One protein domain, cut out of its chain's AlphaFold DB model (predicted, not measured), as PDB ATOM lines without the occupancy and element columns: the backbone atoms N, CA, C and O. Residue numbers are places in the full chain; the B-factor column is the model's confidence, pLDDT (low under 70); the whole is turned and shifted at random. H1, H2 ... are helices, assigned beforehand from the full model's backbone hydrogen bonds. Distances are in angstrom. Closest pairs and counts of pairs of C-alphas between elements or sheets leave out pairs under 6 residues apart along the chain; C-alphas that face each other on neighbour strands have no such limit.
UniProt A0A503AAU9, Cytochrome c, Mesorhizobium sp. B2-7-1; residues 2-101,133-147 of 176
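AT A GLANCE: This is residues 2 to 101 and 133 to 147 of the 176 residues of the protein "Cytochrome c" of Mesorhizobium sp. B2-7-1 (UniProt A0A503AAU9). One long helix, H5, runs along much of an elongated body, and the hairpin of H1 and H2 packs through H2 on its later half. H3 and H6 pack on its earlier part, with short H4 near its first residue. The printed part has 115 residues with six named helices, H1 to H6 in chain order, and no named strand: all helix. It is only just compact, close to loose, with a radius of gyration of the C-alphas of 16.0 A and spans of 47 by 25 by 22 A.

HOW THE PARTS SIT: H1, residues 2 to 15, and H2, residues 23 to 36, touch as a helical hairpin, closest at the C-alphas of Ala 7 and Ala 29, 4.6 A, at a steep tilt of 35.4 degrees, only just past shallow. H2 touches the hub, H5, residues 64 to 86, closest at C-alphas 34 and 78, 4.7 A, opposite ways at a shallow tilt of 20 degrees. H3, residues 39 to 43, touches residues 68 to 75 of H5 alone, closest at C-alphas 42 and 68, 6.2 A. H6, residues 133 to 143, touches residues 67 to 74 of H5 alone, closest at C-alphas 74 and 135, 6.6 A, opposite ways at a shallow tilt of 21 degrees. H4, residues 59 to 62, only just touches H6, with 3 pairs of C-alphas within 8 A, closest at Ile 60 and Ser 143, 6.1 A. H1 and H5 are apart. Every O i to N i+4 pair is within hydrogen-bond range in H1, H2, H3, H5 and H6; H4 is too short for one.

IN THESE COORDINATES: H1 begins at C-alpha 2 (96.673, -2.301, 21.090) and measures 20.3 A, H2 20.0 A, H5 32.4 A and H6 15.4 A, ending at C-alpha 143 (98.545, -6.070, 5.514).

THE WHOLE: The C-alphas farthest apart, of Ala 52 and Pro 101, are 49.5 A apart. Residues 102 to 132 are not printed, and C-alphas 101 and 133 are 23.2 A apart across the cut. The link from H3 to H4 is long. The pLDDT is under 70 in residues 46 to 62, 99 to 101 and 139 to 147.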
ATOM      1  N   LYS A   2      96.085  -1.920  19.783       77.62
ATOM      2  CA  LYS A   2      96.673  -2.301  21.090       77.62
ATOM      3  C   LYS A   2      95.661  -2.877  22.095       77.62
ATOM      4  O   LYS A   2      95.925  -3.911  22.691       77.62
ATOM      5  N   GLU A   3      94.494  -2.249  22.218       82.81
ATOM      6  CA  GLU A   3      93.415  -2.721  23.103       82.81
ATOM      7  C   GLU A   3      92.927  -4.130  22.735       82.81
ATOM      8  O   GLU A   3      92.774  -4.985  23.599       82.81
ATOM      9  N   MET A   4      92.771  -4.405  21.437       82.62
ATOM     10  CA  MET A   4      92.373  -5.723  20.931       82.62
ATOM     11  C   MET A   4      93.413  -6.793  21.286       82.62
ATOM     12  O   MET A   4      93.063  -7.876  21.741       82.62
ATOM     13  N   ALA A   5      94.699  -6.467  21.146       82.88
ATOM     14  CA  ALA A   5      95.795  -7.352  21.529       82.88
ATOM     15  C   ALA A   5      95.832  -7.638  23.035       82.88
ATOM     16  O   ALA A   5      96.034  -8.778  23.450       82.88
ATOM     17  N   ALA A   6      95.619  -6.606  23.854       86.12
ATOM     18  CA  ALA A   6      95.560  -6.741  25.303       86.12
ATOM     19  C   ALA A   6      94.375  -7.616  25.738       86.12
ATOM     20  O   ALA A   6      94.545  -8.483  26.591       86.12
ATOM     21  N   ALA A   7      93.207  -7.437  25.113       90.44
ATOM     22  CA  ALA A   7      92.024  -8.252  25.362       90.44
ATOM     23  C   ALA A   7      92.248  -9.722  24.974       90.44
ATOM     24  O   ALA A   7      92.085 -10.610  25.806       90.44
ATOM     25  N   ALA A   8      92.719  -9.979  23.752       87.94
ATOM     26  CA  ALA A   8      93.090 -11.314  23.281       87.94
ATOM     27  C   ALA A   8      94.072 -12.020  24.231       87.94
ATOM     28  O   ALA A   8      93.854 -13.169  24.621       87.94
ATOM     29  N   LYS A   9      95.129 -11.310  24.647       88.69
ATOM     30  CA  LYS A   9      96.124 -11.819  25.593       88.69
ATOM     31  C   LYS A   9      95.508 -12.135  26.955       88.69
ATOM     32  O   LYS A   9      95.762 -13.208  27.489       88.69
ATOM     33  N   ALA A  10      94.693 -11.234  27.500       91.44
ATOM     34  CA  ALA A  10      94.041 -11.435  28.790       91.44
ATOM     35  C   ALA A  10      93.212 -12.724  28.814       91.44
ATOM     36  O   ALA A  10      93.315 -13.491  29.767       91.44
ATOM     37  N   ILE A  11      92.437 -12.974  27.755       91.19
ATOM     38  CA  ILE A  11      91.633 -14.192  27.629       91.19
ATOM     39  C   ILE A  11      92.547 -15.421  27.506       91.19
ATOM     40  O   ILE A  11      92.346 -16.409  28.211       91.19
ATOM     41  N   ALA A  12      93.587 -15.356  26.667       89.38
ATOM     42  CA  ALA A  12      94.528 -16.462  26.484       89.38
ATOM     43  C   ALA A  12      95.267 -16.832  27.782       89.38
ATOM     44  O   ALA A  12      95.487 -18.008  28.051       89.38
ATOM     45  N   GLU A  13      95.621 -15.852  28.615       90.38
ATOM     46  CA  GLU A  13      96.263 -16.088  29.911       90.38
ATOM     47  C   GLU A  13      95.319 -16.721  30.939       90.38
ATOM     48  O   GLU A  13      95.776 -17.551  31.726       90.38
ATOM     49  N   MET A  14      94.023 -16.376  30.922       91.38
ATOM     50  CA  MET A  14      93.015 -17.015  31.781       91.38
ATOM     51  C   MET A  14      92.863 -18.499  31.435       91.38
ATOM     52  O   MET A  14      92.966 -19.355  32.311       91.38
ATOM     53  N   PHE A  15      92.690 -18.827  30.149       88.62
ATOM     54  CA  PHE A  15      92.652 -20.223  29.710       88.62
ATOM     55  C   PHE A  15      93.999 -20.923  29.944       88.62
ATOM     56  O   PHE A  15      94.042 -22.041  30.451       88.62
ATOM     57  N   GLY A  16      95.120 -20.254  29.689       85.06
ATOM     58  CA  GLY A  16      96.458 -20.804  29.913       85.06
ATOM     59  C   GLY A  16      96.865 -20.965  31.383       85.06
ATOM     60  O   GLY A  16      97.983 -21.405  31.637       85.06
ATOM     61  N   GLY A  17      96.022 -20.576  32.348       87.56
ATOM     62  CA  GLY A  17      96.339 -20.633  33.781       87.56
ATOM     63  C   GLY A  17      97.450 -19.670  34.220       87.56
ATOM     64  O   GLY A  17      97.949 -19.771  35.337       87.56
ATOM     65  N   LYS A  18      97.845 -18.729  33.354       87.38
ATOM     66  CA  LYS A  18      98.857 -17.695  33.639       87.38
ATOM     67  C   LYS A  18      98.259 -16.496  34.382       87.38
ATOM     68  O   LYS A  18      98.988 -15.700  34.967       87.38
ATOM     69  N   ARG A  19      96.932 -16.365  34.346       90.62
ATOM     70  CA  ARG A  19      96.145 -15.345  35.038       90.62
ATOM     71  C   ARG A  19      94.943 -16.000  35.709       90.62
ATOM     72  O   ARG A  19      94.376 -16.941  35.165       90.62
ATOM     73  N   VAL A  20      94.537 -15.461  36.859       92.94
ATOM     74  CA  VAL A  20      93.286 -15.851  37.524       92.94
ATOM     75  C   VAL A  20      92.108 -15.600  36.582       92.94
ATOM     76  O   VAL A  20      91.997 -14.531  35.976       92.94
ATOM     77  N   TYR A  21      91.255 -16.607  36.437       93.81
ATOM     78  CA  TYR A  21      90.022 -16.484  35.679       93.81
ATOM     79  C   TYR A  21      88.992 -15.699  36.485       93.81
ATOM     80  O   TYR A  21      88.688 -16.049  37.617       93.81
ATOM     81  N   GLU A  22      88.441 -14.664  35.861       95.31
ATOM     82  CA  GLU A  22      87.389 -13.831  36.429       95.31
ATOM     83  C   GLU A  22      86.303 -13.660  35.357       95.31
ATOM     84  O   GLU A  22      86.590 -13.049  34.321       95.31
ATOM     85  N   PRO A  23      85.069 -14.159  35.558       94.19
ATOM     86  CA  PRO A  23      84.020 -14.137  34.531       94.19
ATOM     87  C   PRO A  23      83.731 -12.729  34.000       94.19
ATOM     88  O   PRO A  23      83.572 -12.519  32.799       94.19
ATOM     89  N   VAL A  24      83.742 -11.733  34.893       95.06
ATOM     90  CA  VAL A  24      83.524 -10.322  34.540       95.06
ATOM     91  C   VAL A  24      84.660  -9.786  33.667       95.06
ATOM     92  O   VAL A  24      84.411  -9.097  32.679       95.06
ATOM     93  N   ALA A  25      85.911 -10.122  33.992       94.44
ATOM     94  CA  ALA A  25      87.065  -9.691  33.208       94.44
ATOM     95  C   ALA A  25      87.147 -10.427  31.863       94.44
ATOM     96  O   ALA A  25      87.519  -9.822  30.856       94.44
ATOM     97  N   PHE A  26      86.769 -11.709  31.830       95.50
ATOM     98  CA  PHE A  26      86.642 -12.488  30.602       95.50
ATOM     99  C   PHE A  26      85.606 -11.853  29.667       95.50
ATOM    100  O   PHE A  26      85.920 -11.573  28.509       95.50
ATOM    101  N   LYS A  27      84.418 -11.527  30.192       96.06
ATOM    102  CA  LYS A  27      83.377 -10.814  29.450       96.06
ATOM    103  C   LYS A  27      83.851  -9.469  28.918       96.06
ATOM    104  O   LYS A  27      83.735  -9.226  27.723       96.06
ATOM    105  N   ALA A  28      84.443  -8.627  29.761       96.50
ATOM    106  CA  ALA A  28      84.925  -7.314  29.336       96.50
ATOM    107  C   ALA A  28      85.967  -7.407  28.203       96.50
ATOM    108  O   ALA A  28      85.956  -6.603  27.265       96.50
ATOM    109  N   ALA A  29      86.855  -8.403  28.256       94.25
ATOM    110  CA  ALA A  29      87.828  -8.641  27.197       94.25
ATOM    111  C   ALA A  29      87.167  -9.156  25.905       94.25
ATOM    112  O   ALA A  29      87.510  -8.684  24.821       94.25
ATOM    113  N   ALA A  30      86.202 -10.076  25.997       95.44
ATOM    114  CA  ALA A  30      85.469 -10.582  24.835       95.44
ATOM    115  C   ALA A  30      84.633  -9.480  24.159       95.44
ATOM    116  O   ALA A  30      84.715  -9.307  22.943       95.44
ATOM    117  N   ASP A  31      83.936  -8.660  24.949       96.31
ATOM    118  CA  ASP A  31      83.183  -7.497  24.470       96.31
ATOM    119  C   ASP A  31      84.126  -6.480  23.785       96.31
ATOM    120  O   ASP A  31      83.796  -5.912  22.744       96.31
ATOM    121  N   THR A  32      85.349  -6.300  24.306       94.81
ATOM    122  CA  THR A  32      86.375  -5.451  23.670       94.81
ATOM    123  C   THR A  32      86.817  -6.000  22.311       94.81
ATOM    124  O   THR A  32      87.029  -5.217  21.383       94.81
ATOM    125  N   LEU A  33      86.968  -7.321  22.168       90.56
ATOM    126  CA  LEU A  33      87.290  -7.944  20.881       90.56
ATOM    127  C   LEU A  33      86.153  -7.751  19.874       90.56
ATOM    128  O   LEU A  33      86.416  -7.296  18.761       90.56
ATOM    129  N   SER A  34      84.908  -8.031  20.263       93.62
ATOM    130  CA  SER A  34      83.728  -7.834  19.408       93.62
ATOM    131  C   SER A  34      83.627  -6.376  18.934       93.62
ATOM    132  O   SER A  34      83.636  -6.105  17.733       93.62
ATOM    133  N   ALA A  35      83.715  -5.408  19.853       93.50
ATOM    134  CA  ALA A  35      83.591  -3.984  19.532       93.50
ATOM    135  C   ALA A  35      84.708  -3.423  18.630       93.50
ATOM    136  O   ALA A  35      84.546  -2.364  18.022       93.50
ATOM    137  N   ARG A  36      85.875  -4.078  18.576       89.12
ATOM    138  CA  ARG A  36      87.066  -3.599  17.847       89.12
ATOM    139  C   ARG A  36      87.368  -4.398  16.577       89.12
ATOM    140  O   ARG A  36      88.327  -4.063  15.884       89.12
ATOM    141  N   THR A  37      86.585  -5.428  16.274       88.38
ATOM    142  CA  THR A  37      86.730  -6.273  15.078       88.38
ATOM    143  C   THR A  37      85.606  -5.980  14.073       88.38
ATOM    144  O   THR A  37      84.846  -5.022  14.234       88.38
ATOM    145  N   GLY A  38      85.535  -6.716  12.959       88.69
ATOM    146  CA  GLY A  38      84.460  -6.532  11.982       88.69
ATOM    147  C   GLY A  38      84.455  -5.148  11.331       88.69
ATOM    148  O   GLY A  38      85.465  -4.688  10.799       88.69
ATOM    149  N   ALA A  39      83.295  -4.488  11.357       85.31
ATOM    150  CA  ALA A  39      83.102  -3.175  10.744       85.31
ATOM    151  C   ALA A  39      83.972  -2.083  11.386       85.31
ATOM    152  O   ALA A  39      84.492  -1.231  10.667       85.31
ATOM    153  N   ALA A  40      84.181  -2.138  12.707       86.88
ATOM    154  CA  ALA A  40      85.046  -1.191  13.406       86.88
ATOM    155  C   ALA A  40      86.492  -1.301  12.910       86.88
ATOM    156  O   ALA A  40      87.123  -0.289  12.624       86.88
ATOM    157  N   LEU A  41      86.990  -2.527  12.714       83.69
ATOM    158  CA  LEU A  41      88.320  -2.753  12.148       83.69
ATOM    159  C   LEU A  41      88.418  -2.248  10.705       83.69
ATOM    160  O   LEU A  41      89.422  -1.650  10.345       83.69
ATOM    161  N   ILE A  42      87.385  -2.456   9.886       83.62
ATOM    162  CA  ILE A  42      87.365  -1.974   8.498       83.62
ATOM    163  C   ILE A  42      87.425  -0.442   8.446       83.62
ATOM    164  O   ILE A  42      88.151   0.113   7.620       83.62
ATOM    165  N   ALA A  43      86.703   0.234   9.343       83.50
ATOM    166  CA  ALA A  43      86.643   1.692   9.407       83.50
ATOM    167  C   ALA A  43      87.992   2.349   9.756       83.50
ATOM    168  O   ALA A  43      88.229   3.479   9.338       83.50
ATOM    169  N   GLU A  44      88.889   1.644  10.455       77.50
ATOM    170  CA  GLU A  44      90.252   2.120  10.756       77.50
ATOM    171  C   GLU A  44      91.171   2.148   9.518       77.50
ATOM    172  O   GLU A  44      92.239   2.758   9.557       77.50
ATOM    173  N   PHE A  45      90.764   1.522   8.406       74.88
ATOM    174  CA  PHE A  45      91.507   1.524   7.142       74.88
ATOM    175  C   PHE A  45      90.681   2.156   6.008       74.88
ATOM    176  O   PHE A  45      90.337   1.447   5.056       74.88
ATOM    177  N   PRO A  46      90.349   3.461   6.064       67.12
ATOM    178  CA  PRO A  46      89.607   4.112   4.992       67.12
ATOM    179  C   PRO A  46      90.370   4.066   3.658       67.12
ATOM    180  O   PRO A  46      91.601   4.008   3.606       67.12
ATOM    181  N   ARG A  47      89.624   4.057   2.548       62.22
ATOM    182  CA  ARG A  47      90.206   4.080   1.196       62.22
ATOM    183  C   ARG A  47      91.065   5.333   1.026       62.22
ATOM    184  O   ARG A  47      90.641   6.420   1.411       62.22
ATOM    185  N   GLY A  48      92.255   5.186   0.448       58.91
ATOM    186  CA  GLY A  48      93.145   6.320   0.184       58.91
ATOM    187  C   GLY A  48      93.902   6.889   1.395       58.91
ATOM    188  O   GLY A  48      94.667   7.831   1.215       58.91
ATOM    189  N   THR A  49      93.756   6.326   2.603       55.78
ATOM    190  CA  THR A  49      94.624   6.656   3.760       55.78
ATOM    191  C   THR A  49      95.725   5.619   3.992       55.78
ATOM    192  O   THR A  49      96.405   5.652   5.018       55.78
ATOM    193  N   LEU A  50      95.876   4.671   3.062       56.94
ATOM    194  CA  LEU A  50      96.951   3.685   3.063       56.94
ATOM    195  C   LEU A  50      98.258   4.359   2.624       56.94
ATOM    196  O   LEU A  50      98.285   5.125   1.664       56.94
ATOM    197  N   GLY A  51      99.345   4.072   3.335       53.41
ATOM    198  CA  GLY A  51     100.604   4.812   3.264       53.41
ATOM    199  C   GLY A  51     100.862   5.649   4.520       53.41
ATOM    200  O   GLY A  51     100.028   5.740   5.425       53.41
ATOM    201  N   ALA A  52     102.061   6.232   4.605       42.44
ATOM    202  CA  ALA A  52     102.520   6.939   5.799       42.44
ATOM    203  C   ALA A  52     101.522   8.035   6.239       42.44
ATOM    204  O   ALA A  52     101.046   8.792   5.393       42.44
ATOM    205  N   PRO A  53     101.217   8.151   7.549       52.03
ATOM    206  CA  PRO A  53     101.893   7.517   8.687       52.03
ATOM    207  C   PRO A  53     101.371   6.117   9.057       52.03
ATOM    208  O   PRO A  53     101.860   5.525  10.019       52.03
ATOM    209  N   SER A  54     100.395   5.571   8.326       50.47
ATOM    210  CA  SER A  54      99.929   4.205   8.558       50.47
ATOM    211  C   SER A  54     100.968   3.203   8.035       50.47
ATOM    212  O   SER A  54     101.526   3.363   6.950       50.47
ATOM    213  N   GLY A  55     101.246   2.143   8.799       51.56
ATOM    214  CA  GLY A  55     102.059   1.014   8.320       51.56
ATOM    215  C   GLY A  55     101.345   0.153   7.267       51.56
ATOM    216  O   GLY A  55     101.875  -0.877   6.860       51.56
ATOM    217  N   ALA A  56     100.136   0.551   6.867       50.78
ATOM    218  CA  ALA A  56      99.262  -0.150   5.947       50.78
ATOM    219  C   ALA A  56      99.645   0.220   4.507       50.78
ATOM    220  O   ALA A  56      99.572   1.388   4.127       50.78
ATOM    221  N   ARG A  57     100.104  -0.750   3.710       54.19
ATOM    222  CA  ARG A  57     100.507  -0.512   2.312       54.19
ATOM    223  C   ARG A  57      99.285  -0.390   1.396       54.19
ATOM    224  O   ARG A  57      98.231  -0.950   1.690       54.19
ATOM    225  N   LEU A  58      99.464   0.295   0.260       52.91
ATOM    226  CA  LEU A  58      98.482   0.438  -0.833       52.91
ATOM    227  C   LEU A  58      97.906  -0.905  -1.324       52.91
ATOM    228  O   LEU A  58      96.782  -0.941  -1.806       52.91
ATOM    229  N   GLU A  59      98.621  -2.014  -1.127       53.19
ATOM    230  CA  GLU A  59      98.168  -3.374  -1.469       53.19
ATOM    231  C   GLU A  59      96.890  -3.809  -0.714       53.19
ATOM    232  O   GLU A  59      96.155  -4.666  -1.197       53.19
ATOM    233  N   ILE A  60      96.564  -3.200   0.438       57.47
ATOM    234  CA  ILE A  60      95.279  -3.441   1.128       57.47
ATOM    235  C   ILE A  60      94.105  -2.832   0.346       57.47
ATOM    236  O   ILE A  60      92.987  -3.328   0.457       57.47
ATOM    237  N   ASP A  61      94.328  -1.780  -0.450       60.62
ATOM    238  CA  ASP A  61      93.283  -1.244  -1.331       60.62
ATOM    239  C   ASP A  61      93.038  -2.168  -2.533       60.62
ATOM    240  O   ASP A  61      91.896  -2.279  -2.978       60.62
ATOM    241  N   GLU A  62      94.062  -2.889  -3.004       60.50
ATOM    242  CA  GLU A  62      93.935  -3.892  -4.072       60.50
ATOM    243  C   GLU A  62      93.252  -5.179  -3.576       60.50
ATOM    244  O   GLU A  62      92.364  -5.694  -4.250       60.50
ATOM    245  N   ALA A  63      93.590  -5.648  -2.368       70.06
ATOM    246  CA  ALA A  63      92.971  -6.804  -1.701       70.06
ATOM    247  C   ALA A  63      91.864  -6.401  -0.703       70.06
ATOM    248  O   ALA A  63      91.655  -7.035   0.340       70.06
ATOM    249  N   ARG A  64      91.179  -5.282  -0.976       75.06
ATOM    250  CA  ARG A  64      90.175  -4.706  -0.072       75.06
ATOM    251  C   ARG A  64      89.014  -5.665   0.213       75.06
ATOM    252  O   ARG A  64      88.666  -5.801   1.388       75.06
ATOM    253  N   PRO A  65      88.405  -6.326  -0.792       79.31
ATOM    254  CA  PRO A  65      87.324  -7.276  -0.545       79.31
ATOM    255  C   PRO A  65      87.750  -8.424   0.379       79.31
ATOM    256  O   PRO A  65      86.995  -8.799   1.276       79.31
ATOM    257  N   GLU A  66      88.966  -8.941   0.213       79.00
ATOM    258  CA  GLU A  66      89.536 -10.018   1.022       79.00
ATOM    259  C   GLU A  66      89.808  -9.556   2.456       79.00
ATOM    260  O   GLU A  66      89.455 -10.256   3.408       79.00
ATOM    261  N   PHE A  67      90.374  -8.357   2.626       81.56
ATOM    262  CA  PHE A  67      90.572  -7.746   3.939       81.56
ATOM    263  C   PHE A  67      89.244  -7.556   4.676       81.56
ATOM    264  O   PHE A  67      89.117  -7.951   5.835       81.56
ATOM    265  N   GLU A  68      88.232  -6.991   4.014       85.12
ATOM    266  CA  GLU A  68      86.923  -6.791   4.634       85.12
ATOM    267  C   GLU A  68      86.230  -8.118   4.959       85.12
ATOM    268  O   GLU A  68      85.591  -8.240   6.006       85.12
ATOM    269  N   ALA A  69      86.347  -9.123   4.086       85.88
ATOM    270  CA  ALA A  69      85.805 -10.454   4.334       85.88
ATOM    271  C   ALA A  69      86.455 -11.099   5.567       85.88
ATOM    272  O   ALA A  69      85.743 -11.623   6.427       85.88
ATOM    273  N   LEU A  70      87.781 -10.995   5.692       83.69
ATOM    274  CA  LEU A  70      88.524 -11.499   6.843       83.69
ATOM    275  C   LEU A  70      88.180 -10.726   8.122       83.69
ATOM    276  O   LEU A  70      87.886 -11.339   9.144       83.69
ATOM    277  N   ALA A  71      88.124  -9.394   8.073       87.31
ATOM    278  CA  ALA A  71      87.737  -8.573   9.218       87.31
ATOM    279  C   ALA A  71      86.318  -8.909   9.707       87.31
ATOM    280  O   ALA A  71      86.103  -9.077  10.908       87.31
ATOM    281  N   ARG A  72      85.356  -9.076   8.785       89.62
ATOM    282  CA  ARG A  72      83.991  -9.534   9.105       89.62
ATOM    283  C   ARG A  72      83.980 -10.951   9.676       89.62
ATOM    284  O   ARG A  72      83.160 -11.229  10.545       89.62
ATOM    285  N   HIS A  73      84.844 -11.844   9.194       89.44
ATOM    286  CA  HIS A  73      84.967 -13.195   9.743       89.44
ATOM    287  C   HIS A  73      85.449 -13.168  11.197       89.44
ATOM    288  O   HIS A  73      84.790 -13.747  12.058       89.44
ATOM    289  N   ILE A  74      86.517 -12.414  11.478       88.62
ATOM    290  CA  ILE A  74      87.028 -12.197  12.837       88.62
ATOM    291  C   ILE A  74      85.932 -11.601  13.732       88.62
ATOM    292  O   ILE A  74      85.760 -12.058  14.858       88.62
ATOM    293  N   GLY A  75      85.159 -10.640  13.214       91.31
ATOM    294  CA  GLY A  75      84.010 -10.056  13.915       91.31
ATOM    295  C   GLY A  75      82.990 -11.102  14.360       91.31
ATOM    296  O   GLY A  75      82.692 -11.193  15.542       91.31
ATOM    297  N   ARG A  76      82.543 -11.979  13.449       93.69
ATOM    298  CA  ARG A  76      81.580 -13.045  13.791       93.69
ATOM    299  C   ARG A  76      82.105 -14.009  14.857       93.69
ATOM    300  O   ARG A  76      81.340 -14.466  15.701       93.69
ATOM    301  N   LEU A  77      83.400 -14.328  14.825       92.19
ATOM    302  CA  LEU A  77      84.028 -15.159  15.855       92.19
ATOM    303  C   LEU A  77      84.070 -14.443  17.212       92.19
ATOM    304  O   LEU A  77      83.816 -15.066  18.243       92.19
ATOM    305  N   ALA A  78      84.390 -13.147  17.213       93.25
ATOM    306  CA  ALA A  78      84.449 -12.326  18.417       93.25
ATOM    307  C   ALA A  78      83.064 -12.106  19.040       93.25
ATOM    308  O   ALA A  78      82.945 -12.180  20.259       93.25
ATOM    309  N   ASP A  79      82.025 -11.924  18.223       94.81
ATOM    310  CA  ASP A  79      80.634 -11.837  18.679       94.81
ATOM    311  C   ASP A  79      80.199 -13.142  19.358       94.81
ATOM    312  O   ASP A  79      79.736 -13.130  20.497       94.81
ATOM    313  N   ALA A  80      80.468 -14.294  18.731       94.19
ATOM    314  CA  ALA A  80      80.170 -15.597  19.328       94.19
ATOM    315  C   ALA A  80      80.929 -15.837  20.651       94.19
ATOM    316  O   ALA A  80      80.412 -16.475  21.573       94.19
ATOM    317  N   LEU A  81      82.162 -15.328  20.763       93.81
ATOM    318  CA  LEU A  81      82.929 -15.375  22.007       93.81
ATOM    319  C   LEU A  81      82.312 -14.467  23.083       93.81
ATOM    320  O   LEU A  81      82.228 -14.882  24.239       93.81
ATOM    321  N   ALA A  82      81.870 -13.262  22.716       95.19
ATOM    322  CA  ALA A  82      81.216 -12.314  23.617       95.19
ATOM    323  C   ALA A  82      79.872 -12.847  24.141       95.19
ATOM    324  O   ALA A  82      79.613 -12.767  25.344       95.19
ATOM    325  N   ASP A  83      79.070 -13.490  23.287       93.88
ATOM    326  CA  ASP A  83      77.813 -14.141  23.677       93.88
ATOM    327  C   ASP A  83      78.042 -15.251  24.716       93.88
ATOM    328  O   ASP A  83      77.335 -15.346  25.727       93.88
ATOM    329  N   LYS A  84      79.086 -16.066  24.515       92.19
ATOM    330  CA  LYS A  84      79.498 -17.092  25.487       92.19
ATOM    331  C   LYS A  84      80.012 -16.478  26.777       92.19
ATOM    332  O   LYS A  84      79.667 -16.953  27.856       92.19
ATOM    333  N   ALA A  85      80.793 -15.407  26.683       93.06
ATOM    334  CA  ALA A  85      81.284 -14.697  27.853       93.06
ATOM    335  C   ALA A  85      80.150 -14.015  28.644       93.06
ATOM    336  O   ALA A  85      80.240 -13.879  29.862       93.06
ATOM    337  N   GLY A  86      79.048 -13.653  27.978       92.06
ATOM    338  CA  GLY A  86      77.807 -13.179  28.599       92.06
ATOM    339  C   GLY A  86      77.177 -14.174  29.575       92.06
ATOM    340  O   GLY A  86      76.545 -13.756  30.541       92.06
ATOM    341  N   ASN A  87      77.397 -15.470  29.355       89.00
ATOM    342  CA  ASN A  87      76.858 -16.567  30.160       89.00
ATOM    343  C   ASN A  87      77.976 -17.358  30.857       89.00
ATOM    344  O   ASN A  87      77.836 -18.554  31.115       89.00
ATOM    345  N   ALA A  88      79.117 -16.710  31.107       89.06
ATOM    346  CA  ALA A  88      80.304 -17.386  31.593       89.06
ATOM    347  C   ALA A  88      80.103 -17.959  33.015       89.06
ATOM    348  O   ALA A  88      79.684 -17.225  33.915       89.06
ATOM    349  N   PRO A  89      80.425 -19.245  33.246       89.88
ATOM    350  CA  PRO A  89      80.398 -19.847  34.578       89.88
ATOM    351  C   PRO A  89      81.451 -19.213  35.507       89.88
ATOM    352  O   PRO A  89      82.409 -18.604  35.018       89.88
ATOM    353  N   PRO A  90      81.315 -19.374  36.841       90.50
ATOM    354  CA  PRO A  90      82.254 -18.819  37.824       90.50
ATOM    355  C   PRO A  90      83.670 -19.399  37.715       90.50
ATOM    356  O   PRO A  90      84.625 -18.757  38.139       90.50
ATOM    357  N   GLU A  91      83.820 -20.571  37.100       91.00
ATOM    358  CA  GLU A  91      85.098 -21.245  36.864       91.00
ATOM    359  C   GLU A  91      85.192 -21.707  35.407       91.00
ATOM    360  O   GLU A  91      84.170 -21.951  34.766       91.00
ATOM    361  N   ILE A  92      86.409 -21.872  34.877       89.56
ATOM    362  CA  ILE A  92      86.598 -22.421  33.527       89.56
ATOM    363  C   ILE A  92      86.186 -23.896  33.519       89.56
ATOM    364  O   ILE A  92      86.856 -24.741  34.113       89.56
ATOM    365  N   THR A  93      85.119 -24.214  32.789       89.19
ATOM    366  CA  THR A  93      84.616 -25.586  32.647       89.19
ATOM    367  C   THR A  93      85.253 -26.309  31.460       89.19
ATOM    368  O   THR A  93      85.821 -25.692  30.556       89.19
ATOM    369  N   ALA A  94      85.123 -27.640  31.426       86.00
ATOM    370  CA  ALA A  94      85.579 -28.461  30.301       86.00
ATOM    371  C   ALA A  94      84.898 -28.102  28.964       86.00
ATOM    372  O   ALA A  94      85.531 -28.224  27.922       86.00
ATOM    373  N   ASP A  95      83.654 -27.611  28.984       85.00
ATOM    374  CA  ASP A  95      82.925 -27.168  27.781       85.00
ATOM    375  C   ASP A  95      83.529 -25.899  27.157       85.00
ATOM    376  O   ASP A  95      83.537 -25.714  25.941       85.00
ATOM    377  N   MET A  96      84.124 -25.036  27.984       88.56
ATOM    378  CA  MET A  96      84.824 -23.848  27.497       88.56
ATOM    379  C   MET A  96      86.175 -24.189  26.857       88.56
ATOM    380  O   MET A  96      86.718 -23.353  26.129       88.56
ATOM    381  N   ARG A  97      86.718 -25.383  27.127       85.06
ATOM    382  CA  ARG A  97      88.046 -25.826  26.696       85.06
ATOM    383  C   ARG A  97      88.018 -26.494  25.327       85.06
ATOM    384  O   ARG A  97      87.084 -27.206  24.976       85.06
ATOM    385  N   MET A  98      89.103 -26.339  24.571       77.38
ATOM    386  CA  MET A  98      89.316 -27.083  23.326       77.38
ATOM    387  C   MET A  98      89.498 -28.588  23.591       77.38
ATOM    388  O   MET A  98      89.093 -29.401  22.766       77.38
ATOM    389  N   THR A  99      90.066 -28.952  24.746       63.19
ATOM    390  CA  THR A  99      90.313 -30.341  25.183       63.19
ATOM    391  C   THR A  99      89.169 -30.907  26.034       63.19
ATOM    392  O   THR A  99      89.397 -31.783  26.868       63.19
ATOM    393  N   GLY A 100      87.941 -30.395  25.880       53.03
ATOM    394  CA  GLY A 100      86.764 -31.019  26.491       53.03
ATOM    395  C   GLY A 100      86.695 -32.516  26.142       53.03
ATOM    396  O   GLY A 100      87.262 -32.923  25.120       53.03
ATOM    397  N   PRO A 101      86.064 -33.356  26.989       45.41
ATOM    398  CA  PRO A 101      85.966 -34.786  26.719       45.41
ATOM    399  C   PRO A 101      85.458 -35.003  25.287       45.41
ATOM    400  O   PRO A 101      84.586 -34.246  24.842       45.41
ATOM    401  N   LEU A 133      92.583 -15.391  17.027       84.75
ATOM    402  CA  LEU A 133      94.026 -15.240  17.089       84.75
ATOM    403  C   LEU A 133      94.700 -15.627  15.753       84.75
ATOM    404  O   LEU A 133      95.451 -14.836  15.172       84.75
ATOM    405  N   GLN A 134      94.397 -16.811  15.222       83.19
ATOM    406  CA  GLN A 134      94.926 -17.279  13.938       83.19
ATOM    407  C   GLN A 134      94.615 -16.300  12.790       83.19
ATOM    408  O   GLN A 134      95.481 -16.003  11.955       83.19
ATOM    409  N   ASP A 135      93.399 -15.766  12.767       80.06
ATOM    410  CA  ASP A 135      92.936 -14.868  11.717       80.06
ATOM    411  C   ASP A 135      93.467 -13.447  11.894       80.06
ATOM    412  O   ASP A 135      93.807 -12.806  10.903       80.06
ATOM    413  N   CYS A 136      93.671 -12.980  13.129       76.88
ATOM    414  CA  CYS A 136      94.381 -11.729  13.396       76.88
ATOM    415  C   CYS A 136      95.817 -11.785  12.856       76.88
ATOM    416  O   CYS A 136      96.260 -10.852  12.188       76.88
ATOM    417  N   ALA A 137      96.537 -12.891  13.077       72.06
ATOM    418  CA  ALA A 137      97.881 -13.075  12.527       72.06
ATOM    419  C   ALA A 137      97.874 -13.124  10.988       72.06
ATOM    420  O   ALA A 137      98.763 -12.565  10.342       72.06
ATOM    421  N   SER A 138      96.862 -13.758  10.392       70.88
ATOM    422  CA  SER A 138      96.676 -13.791   8.935       70.88
ATOM    423  C   SER A 138      96.350 -12.409   8.366       70.88
ATOM    424  O   SER A 138      96.948 -12.007   7.372       70.88
ATOM    425  N   CYS A 139      95.496 -11.643   9.046       67.31
ATOM    426  CA  CYS A 139      95.138 -10.277   8.681       67.31
ATOM    427  C   CYS A 139      96.359  -9.350   8.718       67.31
ATOM    428  O   CYS A 139      96.573  -8.578   7.785       67.31
ATOM    429  N   ILE A 140      97.206  -9.475   9.749       68.31
ATOM    430  CA  ILE A 140      98.452  -8.706   9.859       68.31
ATOM    431  C   ILE A 140      99.415  -9.060   8.714       68.31
ATOM    432  O   ILE A 140     100.000  -8.159   8.113       68.31
ATOM    433  N   ARG A 141      99.547 -10.347   8.354       62.31
ATOM    434  CA  ARG A 141     100.376 -10.773   7.210       62.31
ATOM    435  C   ARG A 141      99.852 -10.255   5.870       62.31
ATOM    436  O   ARG A 141     100.654  -9.767   5.080       62.31
ATOM    437  N   SER A 142      98.541 -10.300   5.625       53.56
ATOM    438  CA  SER A 142      97.946  -9.711   4.412       53.56
ATOM    439  C   SER A 142      98.169  -8.200   4.333       53.56
ATOM    440  O   SER A 142      98.375  -7.677   3.245       53.56
ATOM    441  N   SER A 143      98.205  -7.500   5.471       52.62
ATOM    442  CA  SER A 143      98.545  -6.070   5.514       52.62
ATOM    443  C   SER A 143     100.051  -5.758   5.428       52.62
ATOM    444  O   SER A 143     100.422  -4.602   5.225       52.62
ATOM    445  N   GLY A 144     100.922  -6.765   5.581       46.47
ATOM    446  CA  GLY A 144     102.383  -6.648   5.648       46.47
ATOM    447  C   GLY A 144     103.074  -7.524   4.602       46.47
ATOM    448  O   GLY A 144     103.737  -8.497   4.951       46.47
ATOM    449  N   GLY A 145     102.882  -7.183   3.326       37.09
ATOM    450  CA  GLY A 145     103.182  -8.017   2.162       37.09
ATOM    451  C   GLY A 145     104.473  -8.845   2.213       37.09
ATOM    452  O   GLY A 145     105.581  -8.309   2.193       37.09
ATOM    453  N   LYS A 146     104.299 -10.168   2.137       28.09
ATOM    454  CA  LYS A 146     105.033 -11.038   1.210       28.09
ATOM    455  C   LYS A 146     104.224 -12.319   0.991       28.09
ATOM    456  O   LYS A 146     104.120 -13.158   1.881       28.09
ATOM    457  N   SER A 147     103.632 -12.445  -0.194       40.53
ATOM    458  CA  SER A 147     103.176 -13.735  -0.707       40.53
ATOM    459  C   SER A 147     104.414 -14.614  -0.895       40.53
ATOM    460  O   SER A 147     105.290 -14.225  -1.663       40.53
TER     461      SER A 147